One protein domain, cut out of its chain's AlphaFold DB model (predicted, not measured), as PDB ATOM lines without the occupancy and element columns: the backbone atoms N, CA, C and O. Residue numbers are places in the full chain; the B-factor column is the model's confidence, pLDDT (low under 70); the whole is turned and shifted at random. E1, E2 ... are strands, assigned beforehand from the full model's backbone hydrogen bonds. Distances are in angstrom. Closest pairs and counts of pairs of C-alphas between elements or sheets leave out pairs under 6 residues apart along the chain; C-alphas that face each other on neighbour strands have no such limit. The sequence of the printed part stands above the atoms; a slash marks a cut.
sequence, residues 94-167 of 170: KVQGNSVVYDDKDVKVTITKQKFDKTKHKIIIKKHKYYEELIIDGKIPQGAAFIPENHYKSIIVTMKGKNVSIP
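What this domain is: This is residues 94 to 167 of the 170 residues of an uncharacterized protein of Capnocytophaga sp. oral taxon 326 str. F0382 (UniProt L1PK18). The model has two lobes set end to end: a twisted wall of five antiparallel strands, E1, E2, E3, E6 and E7, and a small two-stranded hairpin, E4 and E5, at the far end. Two links, residues 116 to 122 and residues 137 to 149, join the hairpin to the wall. The printed part has 74 residues, with no named helix and seven named strands, E1 to E7 in order along the chain, and its class is all strand. The larger sheet runs E1, E2, E3, E6, E7, and the smaller runs E4, E5. The whole is loose, with a radius of gyration of the C-alphas of 16.4 A, and its outline is a rod spanning 54 by 22 by 22 A.

Where its parts are: E1, residues 94 to 96, begins at C-alpha 94, (50.364, -7.376, -39.326). E2, residues 99 to 104, is 16.4 A long from first to last C-alpha. E3, residues 107 to 115, is 26.9 A long and ends at C-alpha 115, (32.284, 0.256, -34.481). E4, residues 123 to 127, is 13.2 A long, and E5, residues 132 to 136, is 13.0 A long. E6, residues 150 to 159, is the longest strand by residues and measures 26.6 A. E7, residues 162 to 166, is 13.4 A long and ends at C-alpha 166, (46.484, 8.618, -29.381).

How they stand to each other: E1, E2 and E3 form a meander, each strand the antiparallel neighbour of the one before. The hairpin of E1 and E2 has N 94 and O 101 within hydrogen-bond range at 2.8 A, with 143 degrees between the strands' directions. In the hairpin of E2 and E3, at 177 degrees, N 107 and O 104 are 2.7 A apart. E3 and E6 are antiparallel at 166 degrees, with N 158 and O 108 at 2.7 A and N 114 and O 151 at 2.9 A. The hairpin of E6 and E7 stands at 159 degrees, with N 155 and O 166 at 2.8 A. E1 and E7 are the edge strands. The sheet is twisted, its C-alphas lying up to 4.1 A off the best plane. In the separate hairpin of E4 and E5, at 163 degrees, N 133 and O 126 are 2.8 A apart. E4 and E5 are both apart from each strand of the larger sheet.

The domain as a whole: The two C-alphas farthest apart, those of Lys 105 and Lys 129, are 53.6 A apart. The printed part has no cut. The link from E5 to E6, 13 residues, is long; that from E3 to E4, 7 residues, is short. The mean pLDDT of the printed part is 90.8, and residue 144 alone is under 70.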
ATOM      1  N   LYS A  94      51.010  -6.075 -39.532       96.81
ATOM      2  CA  LYS A  94      50.364  -7.376 -39.326       96.81
ATOM      3  C   LYS A  94      48.933  -7.170 -38.846       96.81
ATOM      4  O   LYS A  94      48.716  -6.618 -37.766       96.81
ATOM      5  N   VAL A  95      47.960  -7.616 -39.634       97.06
ATOM      6  CA  VAL A  95      46.539  -7.560 -39.262       97.06
ATOM      7  C   VAL A  95      46.239  -8.624 -38.206       97.06
ATOM      8  O   VAL A  95      46.594  -9.788 -38.365       97.06
ATOM      9  N   GLN A  96      45.581  -8.218 -37.124       95.62
ATOM     10  CA  GLN A  96      45.194  -9.060 -35.994       95.62
ATOM     11  C   GLN A  96      43.772  -8.684 -35.567       95.62
ATOM     12  O   GLN A  96      43.557  -7.763 -34.775       95.62
ATOM     13  N   GLY A  97      42.777  -9.361 -36.146       95.50
ATOM     14  CA  GLY A  97      41.364  -9.076 -35.893       95.50
ATOM     15  C   GLY A  97      40.986  -7.637 -36.260       95.50
ATOM     16  O   GLY A  97      41.044  -7.240 -37.421       95.50
ATOM     17  N   ASN A  98      40.598  -6.840 -35.263       96.00
ATOM     18  CA  ASN A  98      40.264  -5.422 -35.429       96.00
ATOM     19  C   ASN A  98      41.470  -4.477 -35.269       96.00
ATOM     20  O   ASN A  98      41.273  -3.273 -35.097       96.00
ATOM     21  N   SER A  99      42.694  -5.002 -35.287       97.06
ATOM     22  CA  SER A  99      43.912  -4.211 -35.130       97.06
ATOM     23  C   SER A  99      44.908  -4.453 -36.260       97.06
ATOM     24  O   SER A  99      44.913  -5.511 -36.884       97.06
ATOM     25  N   VAL A 100      45.780  -3.477 -36.500       97.62
ATOM     26  CA  VAL A 100      47.012  -3.641 -37.277       97.62
ATOM     27  C   VAL A 100      48.198  -3.271 -36.393       97.62
ATOM     28  O   VAL A 100      48.167  -2.261 -35.686       97.62
ATOM     29  N   VAL A 101      49.219  -4.126 -36.397       97.19
ATOM     30  CA  VAL A 101      50.419  -3.984 -35.571       97.19
ATOM     31  C   VAL A 101      51.634  -3.825 -36.473       97.19
ATOM     32  O   VAL A 101      51.953  -4.722 -37.249       97.19
ATOM     33  N   TYR A 102      52.325  -2.704 -36.331       95.94
ATOM     34  CA  TYR A 102      53.648  -2.448 -36.888       95.94
ATOM     35  C   TYR A 102      54.654  -2.653 -35.763       95.94
ATOM     36  O   TYR A 102      54.547  -1.996 -34.730       95.94
ATOM     37  N   ASP A 103      55.588  -3.583 -35.922       94.19
ATOM     38  CA  ASP A 103      56.527  -3.961 -34.865       94.19
ATOM     39  C   ASP A 103      57.944  -4.005 -35.437       94.19
ATOM     40  O   ASP A 103      58.210  -4.749 -36.382       94.19
ATOM     41  N   ASP A 104      58.831  -3.171 -34.903       92.31
ATOM     42  CA  ASP A 104      60.225  -3.082 -35.317       92.31
ATOM     43  C   ASP A 104      61.123  -2.616 -34.172       92.31
ATOM     44  O   ASP A 104      60.979  -1.486 -33.732       92.31
ATOM     45  N   LYS A 105      62.102  -3.426 -33.749       87.94
ATOM     46  CA  LYS A 105      63.121  -3.106 -32.721       87.94
ATOM     47  C   LYS A 105      62.629  -2.190 -31.581       87.94
ATOM     48  O   LYS A 105      62.126  -2.678 -30.576       87.94
ATOM     49  N   ASP A 106      62.800  -0.876 -31.738       89.12
ATOM     50  CA  ASP A 106      62.506   0.153 -30.734       89.12
ATOM     51  C   ASP A 106      61.138   0.831 -30.910       89.12
ATOM     52  O   ASP A 106      60.787   1.707 -30.120       89.12
ATOM     53  N   VAL A 107      60.381   0.497 -31.952       91.69
ATOM     54  CA  VAL A 107      59.099   1.107 -32.300       91.69
ATOM     55  C   VAL A 107      58.038   0.032 -32.491       91.69
ATOM     56  O   VAL A 107      58.164  -0.861 -33.323       91.69
ATOM     57  N   LYS A 108      56.928   0.181 -31.774       94.25
ATOM     58  CA  LYS A 108      55.726  -0.619 -31.997       94.25
ATOM     59  C   LYS A 108      54.512   0.282 -32.089       94.25
ATOM     60  O   LYS A 108      54.252   1.054 -31.173       94.25
ATOM     61  N   VAL A 109      53.751   0.176 -33.169       95.69
ATOM     62  CA  VAL A 109      52.500   0.911 -33.364       95.69
ATOM     63  C   VAL A 109      51.364  -0.087 -33.482       95.69
ATOM     64  O   VAL A 109      51.355  -0.923 -34.378       95.69
ATOM     65  N   THR A 110      50.393  -0.004 -32.581       95.94
ATOM     66  CA  THR A 110      49.158  -0.789 -32.649       95.94
ATOM     67  C   THR A 110      47.992   0.145 -32.900       95.94
ATOM     68  O   THR A 110      47.700   1.011 -32.079       95.94
ATOM     69  N   ILE A 111      47.323  -0.033 -34.034       96.38
ATOM     70  CA  ILE A 111      46.127   0.720 -34.404       96.38
ATOM     71  C   ILE A 111      44.944  -0.224 -34.272       96.38
ATOM     72  O   ILE A 111      44.876  -1.229 -34.975       96.38
ATOM     73  N   THR A 112      44.002   0.105 -33.400       96.00
ATOM     74  CA  THR A 112      42.795  -0.686 -33.158       96.00
ATOM     75  C   THR A 112      41.577   0.110 -33.588       96.00
ATOM     76  O   THR A 112      41.405   1.262 -33.181       96.00
ATOM     77  N   LYS A 113      40.695  -0.511 -34.372       95.06
ATOM     78  CA  LYS A 113      39.393   0.056 -34.745       95.06
ATOM     79  C   LYS A 113      38.253  -0.560 -33.936       95.06
ATOM     80  O   LYS A 113      38.351  -1.680 -33.433       95.06
ATOM     81  N   GLN A 114      37.149   0.164 -33.838       94.75
ATOM     82  CA  GLN A 114      35.884  -0.324 -33.290       94.75
ATOM     83  C   GLN A 114      34.707   0.278 -34.061       94.75
ATOM     84  O   GLN A 114      34.888   1.258 -34.785       94.75
ATOM     85  N   LYS A 115      33.510  -0.295 -33.890       95.88
ATOM     86  CA  LYS A 115      32.284   0.256 -34.481       95.88
ATOM     87  C   LYS A 115      32.042   1.680 -33.981       95.88
ATOM     88  O   LYS A 115      32.225   1.957 -32.794       95.88
ATOM     89  N   PHE A 116      31.611   2.549 -34.886       93.38
ATOM     90  CA  PHE A 116      31.181   3.898 -34.550       93.38
ATOM     91  C   PHE A 116      29.788   3.832 -33.915       93.38
ATOM     92  O   PHE A 116      28.811   3.425 -34.548       93.38
ATOM     93  N   ASP A 117      29.698   4.199 -32.641       94.12
ATOM     94  CA  ASP A 117      28.448   4.184 -31.890       94.12
ATOM     95  C   ASP A 117      27.761   5.544 -32.006       94.12
ATOM     96  O   ASP A 117      28.038   6.466 -31.239       94.12
ATOM     97  N   LYS A 118      26.845   5.664 -32.972       93.50
ATOM     98  CA  LYS A 118      26.123   6.914 -33.260       93.50
ATOM     99  C   LYS A 118      25.413   7.492 -32.032       93.50
ATOM    100  O   LYS A 118      25.215   8.699 -31.981       93.50
ATOM    101  N   THR A 119      25.043   6.660 -31.054       94.50
ATOM    102  CA  THR A 119      24.330   7.106 -29.845       94.50
ATOM    103  C   THR A 119      25.213   7.900 -28.884       94.50
ATOM    104  O   THR A 119      24.699   8.640 -28.049       94.50
ATOM    105  N   LYS A 120      26.540   7.792 -29.022       94.56
ATOM    106  CA  LYS A 120      27.530   8.485 -28.184       94.56
ATOM    107  C   LYS A 120      28.007   9.814 -28.760       94.56
ATOM    108  O   LYS A 120      28.840  10.466 -28.140       94.56
ATOM    109  N   HIS A 121      27.504  10.204 -29.928       92.94
ATOM    110  CA  HIS A 121      27.982  11.370 -30.658       92.94
ATOM    111  C   HIS A 121      26.835  12.312 -31.006       92.94
ATOM    112  O   HIS A 121      25.721  11.885 -31.317       92.94
ATOM    113  N   LYS A 122      27.123  13.616 -31.019       95.81
ATOM    114  CA  LYS A 122      26.179  14.613 -31.527       95.81
ATOM    115  C   LYS A 122      26.362  14.740 -33.033       95.81
ATOM    116  O   LYS A 122      27.325  15.350 -33.493       95.81
ATOM    117  N   ILE A 123      25.417  14.188 -33.790       95.00
ATOM    118  CA  ILE A 123      25.431  14.207 -35.255       95.00
ATOM    119  C   ILE A 123      24.441  15.257 -35.763       95.00
ATOM    120  O   ILE A 123      23.262  15.229 -35.412       95.00
ATOM    121  N   ILE A 124      24.919  16.178 -36.600       95.19
ATOM    122  CA  ILE A 124      24.105  17.195 -37.273       95.19
ATOM    123  C   ILE A 124      24.352  17.074 -38.774       95.19
ATOM    124  O   ILE A 124      25.499  17.008 -39.208       95.19
ATOM    125  N   ILE A 125      23.277  17.077 -39.561       93.56
ATOM    126  CA  ILE A 125      23.336  17.186 -41.021       93.56
ATOM    127  C   ILE A 125      22.663  18.503 -41.389       93.56
ATOM    128  O   ILE A 125      21.444  18.639 -41.252       93.56
ATOM    129  N   LYS A 126      23.446  19.497 -41.815       93.00
ATOM    130  CA  LYS A 126      22.895  20.753 -42.331       93.00
ATOM    131  C   LYS A 126      22.658  20.622 -43.825       93.00
ATOM    132  O   LYS A 126      23.549  20.218 -44.566       93.00
ATOM    133  N   LYS A 127      21.469  21.008 -44.273       93.44
ATOM    134  CA  LYS A 127      21.130  21.027 -45.696       93.44
ATOM    135  C   LYS A 127      21.428  22.402 -46.275       93.44
ATOM    136  O   LYS A 127      20.868  23.398 -45.823       93.44
ATOM    137  N   HIS A 128      22.288  22.444 -47.283       90.56
ATOM    138  CA  HIS A 128      22.521  23.616 -48.119       90.56
ATOM    139  C   HIS A 128      21.843  23.415 -49.477       90.56
ATOM    140  O   HIS A 128      21.371  22.327 -49.802       90.56
ATOM    141  N   LYS A 129      21.805  24.467 -50.305       93.81
ATOM    142  CA  LYS A 129      21.154  24.422 -51.624       93.81
ATOM    143  C   LYS A 129      21.704  23.316 -52.543       93.81
ATOM    144  O   LYS A 129      20.954  22.799 -53.362       93.81
ATOM    145  N   TYR A 130      22.990  22.975 -52.412       91.50
ATOM    146  CA  TYR A 130      23.689  22.058 -53.326       91.50
ATOM    147  C   TYR A 130      24.417  20.894 -52.642       91.50
ATOM    148  O   TYR A 130      24.925  20.018 -53.334       91.50
ATOM    149  N   TYR A 131      24.509  20.881 -51.312       87.94
ATOM    150  CA  TYR A 131      25.224  19.843 -50.570       87.94
ATOM    151  C   TYR A 131      24.688  19.721 -49.143       87.94
ATOM    152  O   TYR A 131      23.987  20.606 -48.647       87.94
ATOM    153  N   GLU A 132      25.041  18.628 -48.479       90.75
ATOM    154  CA  GLU A 132      24.808  18.440 -47.052       90.75
ATOM    155  C   GLU A 132      26.139  18.540 -46.301       90.75
ATOM    156  O   GLU A 132      27.152  17.991 -46.734       90.75
ATOM    157  N   GLU A 133      26.150  19.265 -45.186       91.06
ATOM    158  CA  GLU A 133      27.302  19.374 -44.291       91.06
ATOM    159  C   GLU A 133      27.078  18.456 -43.085       91.06
ATOM    160  O   GLU A 133      26.201  18.701 -42.249       91.06
ATOM    161  N   LEU A 134      27.874  17.389 -43.006       93.62
ATOM    162  CA  LEU A 134      27.924  16.502 -41.849       93.62
ATOM    163  C   LEU A 134      28.814  17.111 -40.763       93.62
ATOM    164  O   LEU A 134      29.953  17.493 -41.017       93.62
ATOM    165  N   ILE A 135      28.313  17.137 -39.533       93.38
ATOM    166  CA  ILE A 135      29.049  17.572 -38.350       93.38
ATOM    167  C   ILE A 135      28.904  16.498 -37.275       93.38
ATOM    168  O   ILE A 135      27.788  16.111 -36.925       93.38
ATOM    169  N   ILE A 136      30.030  16.043 -36.731       92.94
ATOM    170  CA  ILE A 136      30.106  15.083 -35.625       92.94
ATOM    171  C   ILE A 136      30.854  15.774 -34.486       92.94
ATOM    172  O   ILE A 136      31.978  16.237 -34.669       92.94
ATOM    173  N   ASP A 137      30.208  15.909 -33.327       92.62
ATOM    174  CA  ASP A 137      30.759  16.565 -32.129       92.62
ATOM    175  C   ASP A 137      31.310  17.977 -32.401       92.62
ATOM    176  O   ASP A 137      32.377  18.375 -31.933       92.62
ATOM    177  N   GLY A 138      30.576  18.747 -33.211       92.94
ATOM    178  CA  GLY A 138      30.941  20.119 -33.572       92.94
ATOM    179  C   GLY A 138      32.070  20.235 -34.600       92.94
ATOM    180  O   GLY A 138      32.490  21.350 -34.898       92.94
ATOM    181  N   LYS A 139      32.553  19.119 -35.163       91.00
ATOM    182  CA  LYS A 139      33.623  19.096 -36.168       91.00
ATOM    183  C   LYS A 139      33.122  18.546 -37.499       91.00
ATOM    184  O   LYS A 139      32.336  17.600 -37.533       91.00
ATOM    185  N   ILE A 140      33.618  19.122 -38.590       88.75
ATOM    186  CA  ILE A 140      33.412  18.587 -39.938       88.75
ATOM    187  C   ILE A 140      34.412  17.435 -40.133       88.75
ATOM    188  O   ILE A 140      35.623  17.666 -40.007       88.75
ATOM    189  N   PRO A 141      33.949  16.202 -40.399       85.12
ATOM    190  CA  PRO A 141      34.834  15.082 -40.671       85.12
ATOM    191  C   PRO A 141      35.638  15.339 -41.952       85.12
ATOM    192  O   PRO A 141      35.093  15.655 -43.006       85.12
ATOM    193  N   GLN A 142      36.960  15.216 -41.851       78.75
ATOM    194  CA  GLN A 142      37.869  15.366 -42.986       78.75
ATOM    195  C   GLN A 142      37.956  14.049 -43.760       78.75
ATOM    196  O   GLN A 142      38.096  12.984 -43.159       78.75
ATOM    197  N   GLY A 143      37.865  14.112 -45.091       70.81
ATOM    198  CA  GLY A 143      37.957  12.938 -45.971       70.81
ATOM    199  C   GLY A 143      36.738  12.005 -45.967       70.81
ATOM    200  O   GLY A 143      36.721  11.036 -46.720       70.81
ATOM    201  N   ALA A 144      35.706  12.290 -45.168       66.94
ATOM    202  CA  ALA A 144      34.457  11.537 -45.153       66.94
ATOM    203  C   ALA A 144      33.270  12.497 -45.027       66.94
ATOM    204  O   ALA A 144      33.079  13.107 -43.985       66.94
ATOM    205  N   ALA A 145      32.436  12.596 -46.063       75.12
ATOM    206  CA  ALA A 145      31.157  13.314 -46.005       75.12
ATOM    207  C   ALA A 145      29.997  12.412 -45.518       75.12
ATOM    208  O   ALA A 145      28.833  12.685 -45.788       75.12
ATOM    209  N   PHE A 146      30.311  11.307 -44.834       86.19
ATOM    210  CA  PHE A 146      29.353  10.292 -44.392       86.19
ATOM    211  C   PHE A 146      29.592   9.900 -42.932       86.19
ATOM    212  O   PHE A 146      30.697  10.039 -42.406       86.19
ATOM    213  N   ILE A 147      28.543   9.402 -42.266       88.94
ATOM    214  CA  ILE A 147      28.657   8.908 -40.890       88.94
ATOM    215  C   ILE A 147      29.542   7.651 -40.903       88.94
ATOM    216  O   ILE A 147      29.171   6.690 -41.580       88.94
ATOM    217  N   PRO A 148      30.666   7.616 -40.163       89.69
ATOM    218  CA  PRO A 148      31.570   6.474 -40.185       89.69
ATOM    219  C   PRO A 148      30.887   5.185 -39.724       89.69
ATOM    220  O   PRO A 148      30.055   5.193 -38.818       89.69
ATOM    221  N   GLU A 149      31.286   4.052 -40.301       91.81
ATOM    222  CA  GLU A 149      30.920   2.731 -39.772       91.81
ATOM    223  C   GLU A 149      31.812   2.325 -38.592       91.81
ATOM    224  O   GLU A 149      31.380   1.646 -37.659       91.81
ATOM    225  N   ASN A 150      33.078   2.744 -38.634       92.19
ATOM    226  CA  ASN A 150      34.099   2.443 -37.642       92.19
ATOM    227  C   ASN A 150      34.909   3.700 -37.323       92.19
ATOM    228  O   ASN A 150      35.065   4.578 -38.171       92.19
ATOM    229  N   HIS A 151      35.500   3.737 -36.133       88.81
ATOM    230  CA  HIS A 151      36.509   4.726 -35.760       88.81
ATOM    231  C   HIS A 151      37.715   4.068 -35.100       88.81
ATOM    232  O   HIS A 151      37.666   2.914 -34.659       88.81
ATOM    233  N   TYR A 152      38.807   4.821 -34.997       91.06
ATOM    234  CA  TYR A 152      39.944   4.418 -34.182       91.06
ATOM    235  C   TYR A 152      39.521   4.337 -32.712       91.06
ATOM    236  O   TYR A 152      39.047   5.309 -32.133       91.06
ATOM    237  N   LYS A 153      39.676   3.157 -32.109       91.31
ATOM    238  CA  LYS A 153      39.574   2.967 -30.658       91.31
ATOM    239  C   LYS A 153      40.831   3.496 -29.973       91.31
ATOM    240  O   LYS A 153      40.737   4.165 -28.953       91.31
ATOM    241  N   SER A 154      41.990   3.162 -30.533       92.25
ATOM    242  CA  SER A 154      43.292   3.539 -29.994       92.25
ATOM    243  C   SER A 154      44.378   3.407 -31.052       92.25
ATOM    244  O   SER A 154      44.367   2.473 -31.854       92.25
ATOM    245  N   ILE A 155      45.351   4.304 -30.993       94.69
ATOM    246  CA  ILE A 155      46.650   4.208 -31.649       94.69
ATOM    247  C   ILE A 155      47.680   4.226 -30.521       94.69
ATOM    248  O   ILE A 155      47.883   5.248 -29.872       94.69
ATOM    249  N   ILE A 156      48.294   3.082 -30.248       93.25
ATOM    250  CA  ILE A 156      49.302   2.939 -29.197       93.25
ATOM    251  C   ILE A 156      50.661   2.899 -29.869       93.25
ATOM    252  O   ILE A 156      50.955   1.973 -30.622       93.25
ATOM    253  N   VAL A 157      51.484   3.899 -29.582       93.38
ATOM    254  CA  VAL A 157      52.862   3.993 -30.049       93.38
ATOM    255  C   VAL A 157      53.782   3.701 -28.871       93.38
ATOM    256  O   VAL A 157      53.755   4.400 -27.864       93.38
ATOM    257  N   THR A 158      54.605   2.670 -28.992       92.06
ATOM    258  CA  THR A 158      55.696   2.365 -28.068       92.06
ATOM    259  C   THR A 158      56.993   2.790 -28.731       92.06
ATOM    260  O   THR A 158      57.298   2.302 -29.814       92.06
ATOM    261  N   MET A 159      57.751   3.685 -28.105       89.94
ATOM    262  CA  MET A 159      59.094   4.061 -28.553       89.94
ATOM    263  C   MET A 159      60.090   3.809 -27.429       89.94
ATOM    264  O   MET A 159      59.963   4.400 -26.358       89.94
ATOM    265  N   LYS A 160      61.085   2.946 -27.659       87.19
ATOM    266  CA  LYS A 160      62.127   2.587 -26.679       87.19
ATOM    267  C   LYS A 160      61.536   2.225 -25.306       87.19
ATOM    268  O   LYS A 160      61.979   2.722 -24.273       87.19
ATOM    269  N   GLY A 161      60.461   1.433 -25.312       81.19
ATOM    270  CA  GLY A 161      59.739   1.001 -24.110       81.19
ATOM    271  C   GLY A 161      58.788   2.032 -23.481       81.19
ATOM    272  O   GLY A 161      58.128   1.706 -22.498       81.19
ATOM    273  N   LYS A 162      58.674   3.257 -24.017       87.38
ATOM    274  CA  LYS A 162      57.714   4.269 -23.540       87.38
ATOM    275  C   LYS A 162      56.449   4.279 -24.390       87.38
ATOM    276  O   LYS A 162      56.534   4.421 -25.608       87.38
ATOM    277  N   ASN A 163      55.291   4.211 -23.738       85.75
ATOM    278  CA  ASN A 163      53.989   4.195 -24.402       85.75
ATOM    279  C   ASN A 163      53.398   5.601 -24.534       85.75
ATOM    280  O   ASN A 163      53.366   6.373 -23.576       85.75
ATOM    281  N   VAL A 164      52.856   5.893 -25.711       84.81
ATOM    282  CA  VAL A 164      52.047   7.071 -26.017       84.81
ATOM    283  C   VAL A 164      50.758   6.587 -26.674       84.81
ATOM    284  O   VAL A 164      50.798   5.918 -27.703       84.81
ATOM    285  N   SER A 165      49.610   6.913 -26.079       81.50
ATOM    286  CA  SER A 165      48.294   6.623 -26.659       81.50
ATOM    287  C   SER A 165      47.745   7.848 -27.380       81.50
ATOM    288  O   SER A 165      47.818   8.964 -26.862       81.50
ATOM    289  N   ILE A 166      47.179   7.625 -28.565       83.12
ATOM    290  CA  ILE A 166      46.484   8.618 -29.381       83.12
ATOM    291  C   ILE A 166      45.091   8.057 -29.740       83.12
ATOM    292  O   ILE A 166      45.006   6.952 -30.276       83.12
ATOM    293  N   PRO A 167      43.993   8.780 -29.471       70.81
ATOM    294  CA  PRO A 167      43.960  10.042 -28.739       70.81
ATOM    295  C   PRO A 167      44.432   9.857 -27.285       70.81
ATOM    296  O   PRO A 167      44.262   8.789 -26.688       70.81
TER     297      PRO A 167